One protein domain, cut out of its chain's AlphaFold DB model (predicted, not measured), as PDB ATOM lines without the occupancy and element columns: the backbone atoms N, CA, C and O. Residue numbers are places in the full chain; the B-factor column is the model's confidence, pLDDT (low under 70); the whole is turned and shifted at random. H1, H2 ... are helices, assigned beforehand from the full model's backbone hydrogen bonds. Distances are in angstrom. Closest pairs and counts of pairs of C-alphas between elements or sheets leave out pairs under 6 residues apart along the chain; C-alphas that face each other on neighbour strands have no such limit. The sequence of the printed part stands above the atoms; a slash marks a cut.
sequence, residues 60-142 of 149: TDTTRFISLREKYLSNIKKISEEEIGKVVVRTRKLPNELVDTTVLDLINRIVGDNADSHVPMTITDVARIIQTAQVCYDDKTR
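AT A GLANCE: This is residues 60 to 142 of the 149 residues of an uncharacterized protein of Hamiltosporidium tvaerminnensis (UniProt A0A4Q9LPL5). Three long helices, H1, H3 and H4, make a small core in which each packs on the other two, their centres forming a triangle; H3 and H4 fold back on each other as a helical hairpin, and H1 crosses both at steep angles. The short H2 sits just past the end of H1, and from it a long link, residues 88 to 100, swings round the outside of the core to the start of H3. The printed part has 83 residues, with four named helices in the order H1, H2, H3, H4 and no named strand, and its class is all helix. It is compact, with a radius of gyration of the C-alphas of 12.7 A, and rounded, spanning 33 by 28 by 18 A.

HOW THE PARTS SIT: Start with H1, residues 60 to 81, and look from its Ile 76 to Thr 132 in H4, residues 123 to 141: these are the closest C-alphas of the two helices, 5.6 A apart. H1 and H4 touch at a steep tilt of 45 degrees, opposite ways, H4 with residues 128 to 136 alone. H1 also touches H3, residues 101 to 117, at a steep tilt of 56 degrees, the same way; the closest C-alphas are those of Arg 69 and Ile 110, 6.4 A apart. H1 touches H3 with residues 65 to 72 alone, and H3 touches H1 with residues 106 to 110 alone. H3 and H4 form a hairpin and touch at a shallow tilt of 32 degrees, only just short of steep, opposite ways; the C-alphas of Ile 107 and Ala 133 are closest, at 6.5 A. The helix packing is mostly crossed, but only just, with 1 of 3 pairs at a shallow tilt. H2, residues 84 to 87, is close to H1 but not clearly touching, with the C-alphas of Ile 79 and Val 87 closest at 6.4 A. H2 and H4 are near each other, and H2 and H3 are apart. In H1, H3 and H4 every O i to N i+4 pair is within hydrogen-bond range; H2 is too short for such a pair.

IN THESE COORDINATES: Find C-alpha 60 at (62.566, 56.068, 155.783); from there H1 runs 32.3 A to C-alpha 81 at (67.390, 44.046, 126.145). H2 follows, 5.2 A long. H3 runs 24.2 A from C-alpha 101 to C-alpha 117. H4 runs 27.1 A and ends at C-alpha 141, at (61.808, 40.049, 150.112).

THE WHOLE: Look for the two C-alphas farthest apart at Thr 60 and Gly 85, 37.7 A from each other. The printed part has no cut. The links H1 to H2 and H3 to H4 are tight, and the link H2 to H3 is long, with 13 residues. The mean pLDDT of the printed part is 86.7; residues 84 to 87 are under 70.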
ATOM      1  N   THR A  60      62.285  57.492 156.004       71.31
ATOM      2  CA  THR A  60      62.566  56.068 155.783       71.31
ATOM      3  C   THR A  60      61.727  55.433 154.671       71.31
ATOM      4  O   THR A  60      62.235  54.574 153.951       71.31
ATOM      5  N   ASP A  61      60.488  55.871 154.458       73.56
ATOM      6  CA  ASP A  61      59.649  55.343 153.372       73.56
ATOM      7  C   ASP A  61      60.086  55.901 152.019       73.56
ATOM      8  O   ASP A  61      60.184  55.169 151.032       73.56
ATOM      9  N   THR A  62      60.469  57.180 151.995       81.50
ATOM     10  CA  THR A  62      61.007  57.840 150.799       81.50
ATOM     11  C   THR A  62      62.299  57.169 150.319       81.50
ATOM     12  O   THR A  62      62.459  56.888 149.132       81.50
ATOM     13  N   THR A  63      63.217  56.841 151.234       86.31
ATOM     14  CA  THR A  63      64.470  56.141 150.887       86.31
ATOM     15  C   THR A  63      64.231  54.712 150.393       86.31
ATOM     16  O   THR A  63      64.843  54.294 149.405       86.31
ATOM     17  N   ARG A  64      63.304  53.969 151.019       85.94
ATOM     18  CA  ARG A  64      62.886  52.636 150.546       85.94
ATOM     19  C   ARG A  64      62.295  52.698 149.142       85.94
ATOM     20  O   ARG A  64      62.666  51.877 148.303       85.94
ATOM     21  N   PHE A  65      61.435  53.683 148.882       88.12
ATOM     22  CA  PHE A  65      60.835  53.910 147.570       88.12
ATOM     23  C   PHE A  65      61.892  54.209 146.504       88.12
ATOM     24  O   PHE A  65      61.916  53.534 145.478       88.12
ATOM     25  N   ILE A  66      62.811  55.150 146.756       90.38
ATOM     26  CA  ILE A  66      63.877  55.508 145.803       90.38
ATOM     27  C   ILE A  66      64.737  54.280 145.470       90.38
ATOM     28  O   ILE A  66      64.888  53.935 144.300       90.38
ATOM     29  N   SER A  67      65.210  53.553 146.488       91.69
ATOM     30  CA  SER A  67      66.013  52.338 146.289       91.69
ATOM     31  C   SER A  67      65.266  51.250 145.511       91.69
ATOM     32  O   SER A  67      65.868  50.481 144.755       91.69
ATOM     33  N   LEU A  68      63.959  51.108 145.737       92.12
ATOM     34  CA  LEU A  68      63.134  50.145 145.015       92.12
ATOM     35  C   LEU A  68      62.937  50.561 143.557       92.12
ATOM     36  O   LEU A  68      63.081  49.725 142.665       92.12
ATOM     37  N   ARG A  69      62.670  51.846 143.323       93.12
ATOM     38  CA  ARG A  69      62.491  52.431 141.995       93.12
ATOM     39  C   ARG A  69      63.742  52.275 141.140       93.12
ATOM     40  O   ARG A  69      63.636  51.839 140.002       93.12
ATOM     41  N   GLU A  70      64.922  52.548 141.686       93.31
ATOM     42  CA  GLU A  70      66.193  52.344 140.978       93.31
ATOM     43  C   GLU A  70      66.391  50.884 140.554       93.31
ATOM     44  O   GLU A  70      66.724  50.610 139.400       93.31
ATOM     45  N   LYS A  71      66.116  49.928 141.457       92.38
ATOM     46  CA  LYS A  71      66.166  48.498 141.114       92.38
ATOM     47  C   LYS A  71      65.160  48.135 140.026       92.38
ATOM     48  O   LYS A  71      65.505  47.389 139.116       92.38
ATOM     49  N   TYR A  72      63.941  48.663 140.106       93.81
ATOM     50  CA  TYR A  72      62.915  48.435 139.092       93.81
ATOM     51  C   TYR A  72      63.350  48.939 137.717       93.81
ATOM     52  O   TYR A  72      63.301  48.186 136.748       93.81
ATOM     53  N   LEU A  73      63.859  50.170 137.640       92.69
ATOM     54  CA  LEU A  73      64.342  50.759 136.391       92.69
ATOM     55  C   LEU A  73      65.552  50.006 135.815       92.69
ATOM     56  O   LEU A  73      65.674  49.857 134.601       92.69
ATOM     57  N   SER A  74      66.434  49.481 136.668       91.94
ATOM     58  CA  SER A  74      67.536  48.626 136.219       91.94
ATOM     59  C   SER A  74      67.034  47.285 135.668       91.94
ATOM     60  O   SER A  74      67.476  46.858 134.599       91.94
ATOM     61  N   ASN A  75      66.086  46.647 136.357       91.00
ATOM     62  CA  ASN A  75      65.539  45.353 135.956       91.00
ATOM     63  C   ASN A  75      64.710  45.446 134.672       91.00
ATOM     64  O   ASN A  75      64.877  44.595 133.801       91.00
ATOM     65  N   ILE A  76      63.871  46.477 134.515       89.81
ATOM     66  CA  ILE A  76      63.051  46.638 133.304       89.81
ATOM     67  C   ILE A  76      63.933  46.848 132.076       89.81
ATOM     68  O   ILE A  76      63.694  46.236 131.037       89.81
ATOM     69  N   LYS A  77      65.010  47.635 132.216       89.94
ATOM     70  CA  LYS A  77      65.995  47.835 131.154       89.94
ATOM     71  C   LYS A  77      66.646  46.508 130.766       89.94
ATOM     72  O   LYS A  77      66.622  46.145 129.596       89.94
ATOM     73  N   LYS A  78      67.129  45.742 131.747       88.06
ATOM     74  CA  LYS A  78      67.754  44.434 131.509       88.06
ATOM     75  C   LYS A  78      66.805  43.451 130.810       88.06
ATOM     76  O   LYS A  78      67.167  42.840 129.813       88.06
ATOM     77  N   ILE A  79      65.569  43.339 131.300       85.12
ATOM     78  CA  ILE A  79      64.527  42.474 130.722       85.12
ATOM     79  C   ILE A  79      64.155  42.922 129.300       85.12
ATOM     80  O   ILE A  79      63.796  42.096 128.462       85.12
ATOM     81  N   SER A  80      64.235  44.223 129.006       82.31
ATOM     82  CA  SER A  80      63.918  44.760 127.681       82.31
ATOM     83  C   SER A  80      64.978  44.460 126.614       82.31
ATOM     84  O   SER A  80      64.631  44.370 125.434       82.31
ATOM     85  N   GLU A  81      66.236  44.281 127.026       84.56
ATOM     86  CA  GLU A  81      67.390  44.046 126.145       84.56
ATOM     87  C   GLU A  81      67.548  42.567 125.749       84.56
ATOM     88  O   GLU A  81      68.196  42.254 124.753       84.56
ATOM     89  N   GLU A  82      66.939  41.646 126.494       81.62
ATOM     90  CA  GLU A  82      67.072  40.205 126.283       81.62
ATOM     91  C   GLU A  82      65.830  39.591 125.570       81.62
ATOM     92  O   GLU A  82      64.711  40.118 125.602       81.62
ATOM     93  N   GLU A  83      66.011  38.446 124.895       72.88
ATOM     94  CA  GLU A  83      64.924  37.724 124.207       72.88
ATOM     95  C   GLU A  83      63.958  37.067 125.206       72.88
ATOM     96  O   GLU A  83      64.381  36.315 126.084       72.88
ATOM     97  N   ILE A  84      62.646  37.250 125.009       64.12
ATOM     98  CA  ILE A  84      61.567  36.810 125.922       64.12
ATOM     99  C   ILE A  84      61.746  35.362 126.418       64.12
ATOM    100  O   ILE A  84      61.561  35.091 127.600       64.12
ATOM    101  N   GLY A  85      62.145  34.428 125.546       63.00
ATOM    102  CA  GLY A  85      62.315  33.011 125.898       63.00
ATOM    103  C   GLY A  85      63.522  32.696 126.794       63.00
ATOM    104  O   GLY A  85      63.516  31.677 127.480       63.00
ATOM    105  N   LYS A  86      64.543  33.560 126.817       67.56
ATOM    106  CA  LYS A  86      65.730  33.423 127.682       67.56
ATOM    107  C   LYS A  86      65.552  34.132 129.028       67.56
ATOM    108  O   LYS A  86      66.166  33.731 130.010       67.56
ATOM    109  N   VAL A  87      64.680  35.140 129.071       63.81
ATOM    110  CA  VAL A  87      64.538  36.090 130.186       63.81
ATOM    111  C   VAL A  87      63.620  35.613 131.291       63.81
ATOM    112  O   VAL A  87      63.632  36.228 132.351       63.81
ATOM    113  N   VAL A  88      62.800  34.572 131.096       70.31
ATOM    114  CA  VAL A  88      61.789  34.165 132.093       70.31
ATOM    115  C   VAL A  88      62.439  33.747 133.423       70.31
ATOM    116  O   VAL A  88      62.749  32.581 133.664       70.31
ATOM    117  N   VAL A  89      62.626  34.723 134.313       75.69
ATOM    118  CA  VAL A  89      63.103  34.555 135.681       75.69
ATOM    119  C   VAL A  89      61.985  33.926 136.489       75.69
ATOM    120  O   VAL A  89      60.931  34.520 136.716       75.69
ATOM    121  N   ARG A  90      62.225  32.696 136.935       80.88
ATOM    122  CA  ARG A  90      61.294  31.973 137.791       80.88
ATOM    123  C   ARG A  90      61.380  32.535 139.212       80.88
ATOM    124  O   ARG A  90      62.412  32.397 139.863       80.88
ATOM    125  N   THR A  91      60.299  33.131 139.696       82.56
ATOM    126  CA  THR A  91      60.171  33.585 141.087       82.56
ATOM    127  C   THR A  91      59.589  32.483 141.975       82.56
ATOM    128  O   THR A  91      58.993  31.508 141.497       82.56
ATOM    129  N   ARG A  92      59.801  32.587 143.293       85.69
ATOM    130  CA  ARG A  92      59.248  31.615 144.248       85.69
ATOM    131  C   ARG A  92      57.741  31.817 144.410       85.69
ATOM    132  O   ARG A  92      57.255  32.943 144.399       85.69
ATOM    133  N   LYS A  93      57.001  30.727 144.631       84.38
ATOM    134  CA  LYS A  93      55.608  30.828 145.085       84.38
ATOM    135  C   LYS A  93      55.591  31.373 146.511       84.38
ATOM    136  O   LYS A  93      56.354  30.902 147.354       84.38
ATOM    137  N   LEU A  94      54.727  32.349 146.760       80.69
ATOM    138  CA  LEU A  94      54.562  32.981 148.063       80.69
ATOM    139  C   LEU A  94      53.163  32.665 148.599       80.69
ATOM    140  O   LEU A  94      52.193  32.897 147.877       80.69
ATOM    141  N   PRO A  95      53.042  32.119 149.821       84.19
ATOM    142  CA  PRO A  95      51.756  32.041 150.499       84.19
ATOM    143  C   PRO A  95      51.299  33.452 150.902       84.19
ATOM    144  O   PRO A  95      52.135  34.321 151.172       84.19
ATOM    145  N   ASN A  96      49.985  33.681 150.929       81.19
ATOM    146  CA  ASN A  96      49.400  35.014 151.116       81.19
ATOM    147  C   ASN A  96      49.784  35.646 152.464       81.19
ATOM    148  O   ASN A  96      49.960  36.856 152.542       81.19
ATOM    149  N   GLU A  97      49.978  34.839 153.509       84.06
ATOM    150  CA  GLU A  97      50.349  35.297 154.852       84.06
ATOM    151  C   GLU A  97      51.778  35.861 154.921       84.06
ATOM    152  O   GLU A  97      52.117  36.578 155.858       84.06
ATOM    153  N   LEU A  98      52.629  35.528 153.943       83.25
ATOM    154  CA  LEU A  98      54.020  35.992 153.860       83.25
ATOM    155  C   LEU A  98      54.199  37.149 152.868       83.25
ATOM    156  O   LEU A  98      55.336  37.503 152.538       83.25
ATOM    157  N   VAL A  99      53.100  37.711 152.360       86.88
ATOM    158  CA  VAL A  99      53.146  38.864 151.462       86.88
ATOM    159  C   VAL A  99      53.417  40.125 152.280       86.88
ATOM    160  O   VAL A  99      52.641  40.505 153.150       86.88
ATOM    161  N   ASP A 100      54.529  40.785 151.976       88.69
ATOM    162  CA  ASP A 100      54.846  42.119 152.457       88.69
ATOM    163  C   ASP A 100      54.034  43.128 151.640       88.69
ATOM    164  O   ASP A 100      54.404  43.512 150.524       88.69
ATOM    165  N   THR A 101      52.889  43.523 152.193       88.06
ATOM    166  CA  THR A 101      51.960  44.457 151.549       88.06
ATOM    167  C   THR A 101      52.601  45.818 151.311       88.06
ATOM    168  O   THR A 101      52.333  46.432 150.287       88.06
ATOM    169  N   THR A 102      53.526  46.253 152.173       89.50
ATOM    170  CA  THR A 102      54.204  47.547 152.011       89.50
ATOM    171  C   THR A 102      55.102  47.559 150.778       89.50
ATOM    172  O   THR A 102      55.063  48.494 149.982       89.50
ATOM    173  N   VAL A 103      55.877  46.492 150.558       89.56
ATOM    174  CA  VAL A 103      56.702  46.351 149.350       89.56
ATOM    175  C   VAL A 103      55.822  46.214 148.111       89.56
ATOM    176  O   VAL A 103      56.145  46.790 147.070       89.56
ATOM    177  N   LEU A 104      54.709  45.483 148.216       91.12
ATOM    178  CA  LEU A 104      53.763  45.316 147.115       91.12
ATOM    179  C   LEU A 104      53.133  46.652 146.695       91.12
ATOM    180  O   LEU A 104      53.112  46.959 145.505       91.12
ATOM    181  N   ASP A 105      52.690  47.468 147.651       90.31
ATOM    182  CA  ASP A 105      52.090  48.780 147.390       90.31
ATOM    183  C   ASP A 105      53.094  49.748 146.754       90.31
ATOM    184  O   ASP A 105      52.768  50.442 145.787       90.31
ATOM    185  N   LEU A 106      54.351  49.739 147.215       91.38
ATOM    186  CA  LEU A 106      55.419  50.524 146.591       91.38
ATOM    187  C   LEU A 106      55.689  50.076 145.147       91.38
ATOM    188  O   LEU A 106      55.896  50.923 144.278       91.38
ATOM    189  N   ILE A 107      55.675  48.770 144.869       93.31
ATOM    190  CA  ILE A 107      55.849  48.247 143.505       93.31
ATOM    191  C   ILE A 107      54.671  48.642 142.617       93.31
ATOM    192  O   ILE A 107      54.901  49.099 141.501       93.31
ATOM    193  N   ASN A 108      53.437  48.529 143.108       93.50
ATOM    194  CA  ASN A 108      52.247  48.949 142.367       93.50
ATOM    195  C   ASN A 108      52.318  50.432 141.996       93.50
ATOM    196  O   ASN A 108      52.061  50.791 140.849       93.50
ATOM    197  N   ARG A 109      52.750  51.281 142.937       92.75
ATOM    198  CA  ARG A 109      52.987  52.703 142.677       92.75
ATOM    199  C   ARG A 109      54.045  52.921 141.595       92.75
ATOM    200  O   ARG A 109      53.804  53.674 140.664       92.75
ATOM    201  N   ILE A 110      55.192  52.244 141.682       92.31
ATOM    202  CA  ILE A 110      56.269  52.371 140.684       92.31
ATOM    203  C   ILE A 110      55.801  51.917 139.296       92.31
ATOM    204  O   ILE A 110      56.141  52.553 138.301       92.31
ATOM    205  N   VAL A 111      55.034  50.827 139.220       94.25
ATOM    206  CA  VAL A 111      54.458  50.330 137.964       94.25
ATOM    207  C   VAL A 111      53.484  51.352 137.378       94.25
ATOM    208  O   VAL A 111      53.565  51.611 136.180       94.25
ATOM    209  N   GLY A 112      52.628  51.956 138.209       90.88
ATOM    210  CA  GLY A 112      51.737  53.050 137.811       90.88
ATOM    211  C   GLY A 112      52.511  54.245 137.255       90.88
ATOM    212  O   GLY A 112      52.337  54.587 136.090       90.88
ATOM    213  N   ASP A 113      53.463  54.782 138.026       89.19
ATOM    214  CA  ASP A 113      54.312  55.912 137.613       89.19
ATOM    215  C   ASP A 113      55.051  55.625 136.286       89.19
ATOM    216  O   ASP A 113      55.247  56.510 135.445       89.19
ATOM    217  N   ASN A 114      55.496  54.377 136.095       88.25
ATOM    218  CA  ASN A 114      56.182  53.952 134.882       88.25
ATOM    219  C   ASN A 114      55.232  53.836 133.685       88.25
ATOM    220  O   ASN A 114      55.604  54.264 132.597       88.25
ATOM    221  N   ALA A 115      54.032  53.285 133.874       88.69
ATOM    222  CA  ALA A 115      53.023  53.156 132.824       88.69
ATOM    223  C   ALA A 115      52.452  54.517 132.396       88.69
ATOM    224  O   ALA A 115      52.188  54.714 131.213       88.69
ATOM    225  N   ASP A 116      52.341  55.466 133.326       88.12
ATOM    226  CA  ASP A 116      51.948  56.846 133.028       88.12
ATOM    227  C   ASP A 116      53.008  57.565 132.177       88.12
ATOM    228  O   ASP A 116      52.681  58.354 131.292       88.12
ATOM    229  N   SER A 117      54.291  57.271 132.417       85.69
ATOM    230  CA  SER A 117      55.412  57.858 131.665       85.69
ATOM    231  C   SER A 117      55.676  57.151 130.329       85.69
ATOM    232  O   SER A 117      56.065  57.785 129.350       85.69
ATOM    233  N   HIS A 118      55.493  55.830 130.291       86.19
ATOM    234  CA  HIS A 118      55.751  54.962 129.146       86.19
ATOM    235  C   HIS A 118      54.588  53.985 128.998       86.19
ATOM    236  O   HIS A 118      54.621  52.865 129.515       86.19
ATOM    237  N   VAL A 119      53.552  54.426 128.284       89.88
ATOM    238  CA  VAL A 119      52.337  53.636 128.084       89.88
ATOM    239  C   VAL A 119      52.689  52.340 127.341       89.88
ATOM    240  O   VAL A 119      53.193  52.410 126.217       89.88
ATOM    241  N   PRO A 120      52.437  51.154 127.929       89.88
ATOM    242  CA  PRO A 120      52.689  49.889 127.251       89.88
ATOM    243  C   PRO A 120      51.769  49.763 126.033       89.88
ATOM    244  O   PRO A 120      50.548  49.841 126.155       89.88
ATOM    245  N   MET A 121      52.356  49.560 124.853       93.25
ATOM    246  CA  MET A 121      51.614  49.491 123.586       93.25
ATOM    247  C   MET A 121      51.354  48.054 123.138       93.25
ATOM    248  O   MET A 121      50.503  47.809 122.284       93.25
ATOM    249  N   THR A 122      52.090  47.092 123.696       91.81
ATOM    250  CA  THR A 122      52.021  45.688 123.294       91.81
ATOM    251  C   THR A 122      51.858  44.752 124.488       91.81
ATOM    252  O   THR A 122      52.240  45.061 125.617       91.81
ATOM    253  N   ILE A 123      51.347  43.544 124.225       89.50
ATOM    254  CA  ILE A 123      51.286  42.459 125.221       89.50
ATOM    255  C   ILE A 123      52.692  42.128 125.745       89.50
ATOM    256  O   ILE A 123      52.857  41.799 126.918       89.50
ATOM    257  N   THR A 124      53.714  42.261 124.898       88.31
ATOM    258  CA  THR A 124      55.117  42.081 125.286       88.31
ATOM    259  C   THR A 124      55.547  43.099 126.338       88.31
ATOM    260  O   THR A 124      56.197  42.719 127.311       88.31
ATOM    261  N   ASP A 125      55.165  44.368 126.193       89.00
ATOM    262  CA  ASP A 125      55.494  45.408 127.174       89.00
ATOM    263  C   ASP A 125      54.830  45.114 128.519       89.00
ATOM    264  O   ASP A 125      55.485  45.155 129.562       89.00
ATOM    265  N   VAL A 126      53.556  44.709 128.494       90.75
ATOM    266  CA  VAL A 126      52.824  44.289 129.698       90.75
ATOM    267  C   VAL A 126      53.503  43.087 130.361       90.75
ATOM    268  O   VAL A 126      53.721  43.092 131.573       90.75
ATOM    269  N   ALA A 127      53.903  42.079 129.583       89.44
ATOM    270  CA  ALA A 127      54.605  40.908 130.102       89.44
ATOM    271  C   ALA A 127      55.937  41.288 130.773       89.44
ATOM    272  O   ALA A 127      56.231  40.814 131.872       89.44
ATOM    273  N   ARG A 128      56.709  42.194 130.158       89.56
ATOM    274  CA  ARG A 128      57.966  42.713 130.720       89.56
ATOM    275  C   ARG A 128      57.732  43.484 132.019       89.56
ATOM    276  O   ARG A 128      58.482  43.290 132.975       89.56
ATOM    277  N   ILE A 129      56.683  44.302 132.094       92.25
ATOM    278  CA  ILE A 129      56.299  45.045 133.306       92.25
ATOM    279  C   ILE A 129      55.943  44.083 134.446       92.25
ATOM    280  O   ILE A 129      56.489  44.214 135.545       92.25
ATOM    281  N   ILE A 130      55.077  43.096 134.185       91.56
ATOM    282  CA  ILE A 130      54.656  42.095 135.181       91.56
ATOM    283  C   ILE A 130      55.868  41.321 135.694       91.56
ATOM    284  O   ILE A 130      56.054  41.171 136.902       91.56
ATOM    285  N   GLN A 131      56.721  40.862 134.781       90.81
ATOM    286  CA  GLN A 131      57.909  40.110 135.144       90.81
ATOM    287  C   GLN A 131      58.888  40.952 135.971       90.81
ATOM    288  O   GLN A 131      59.408  40.482 136.982       90.81
ATOM    289  N   THR A 132      59.107  42.209 135.585       92.56
ATOM    290  CA  THR A 132      59.964  43.134 136.337       92.56
ATOM    291  C   THR A 132      59.440  43.322 137.758       92.56
ATOM    292  O   THR A 132      60.208  43.206 138.713       92.56
ATOM    293  N   ALA A 133      58.133  43.553 137.918       92.75
ATOM    294  CA  ALA A 133      57.506  43.710 139.227       92.75
ATOM    295  C   ALA A 133      57.708  42.464 140.106       92.75
ATOM    296  O   ALA A 133      58.101  42.579 141.267       92.75
ATOM    297  N   GLN A 134      57.523  41.272 139.532       91.00
ATOM    298  CA  GLN A 134      57.743  40.002 140.225       91.00
ATOM    299  C   GLN A 134      59.197  39.829 140.678       91.00
ATOM    300  O   GLN A 134      59.437  39.470 141.831       91.00
ATOM    301  N   VAL A 135      60.167  40.097 139.798       90.69
ATOM    302  CA  VAL A 135      61.599  39.986 140.118       90.69
ATOM    303  C   VAL A 135      61.992  40.992 141.195       90.69
ATOM    304  O   VAL A 135      62.650  40.627 142.165       90.69
ATOM    305  N   CYS A 136      61.538  42.243 141.088       92.38
ATOM    306  CA  CYS A 136      61.806  43.268 142.096       92.38
ATOM    307  C   CYS A 136      61.243  42.910 143.471       92.38
ATOM    308  O   CYS A 136      61.917  43.130 144.481       92.38
ATOM    309  N   TYR A 137      60.031  42.355 143.517       91.94
ATOM    310  CA  TYR A 137      59.434  41.892 144.763       91.94
ATOM    311  C   TYR A 137      60.237  40.729 145.360       91.94
ATOM    312  O   TYR A 137      60.562  40.745 146.553       91.94
ATOM    313  N   ASP A 138      60.582  39.725 144.545       89.94
ATOM    314  CA  ASP A 138      61.356  38.570 145.004       89.94
ATOM    315  C   ASP A 138      62.713  39.017 145.554       89.94
ATOM    316  O   ASP A 138      63.021  38.696 146.697       89.94
ATOM    317  N   ASP A 139      63.456  39.849 144.821       88.69
ATOM    318  CA  ASP A 139      64.771  40.367 145.217       88.69
ATOM    319  C   ASP A 139      64.753  41.138 146.540       88.69
ATOM    320  O   ASP A 139      65.705  41.067 147.318       88.69
ATOM    321  N   LYS A 140      63.700  41.917 146.801       87.81
ATOM    322  CA  LYS A 140      63.592  42.707 148.037       87.81
ATOM    323  C   LYS A 140      63.194  41.873 149.238       87.81
ATOM    324  O   LYS A 140      63.658  42.139 150.341       87.81
ATOM    325  N   THR A 141      62.338  40.883 149.029       86.94
ATOM    326  CA  THR A 141      61.808  40.049 150.112       86.94
ATOM    327  C   THR A 141      62.623  38.774 150.319       86.94
ATOM    328  O   THR A 141      62.382  38.026 151.267       86.94
ATOM    329  N   ARG A 142      63.567  38.460 149.423       82.62
ATOM    330  CA  ARG A 142      64.452  37.301 149.548       82.62
ATOM    331  C   ARG A 142      65.404  37.527 150.714       82.62
ATOM    332  O   ARG A 142      66.348  38.302 150.628       82.62
TER     333      ARG A 142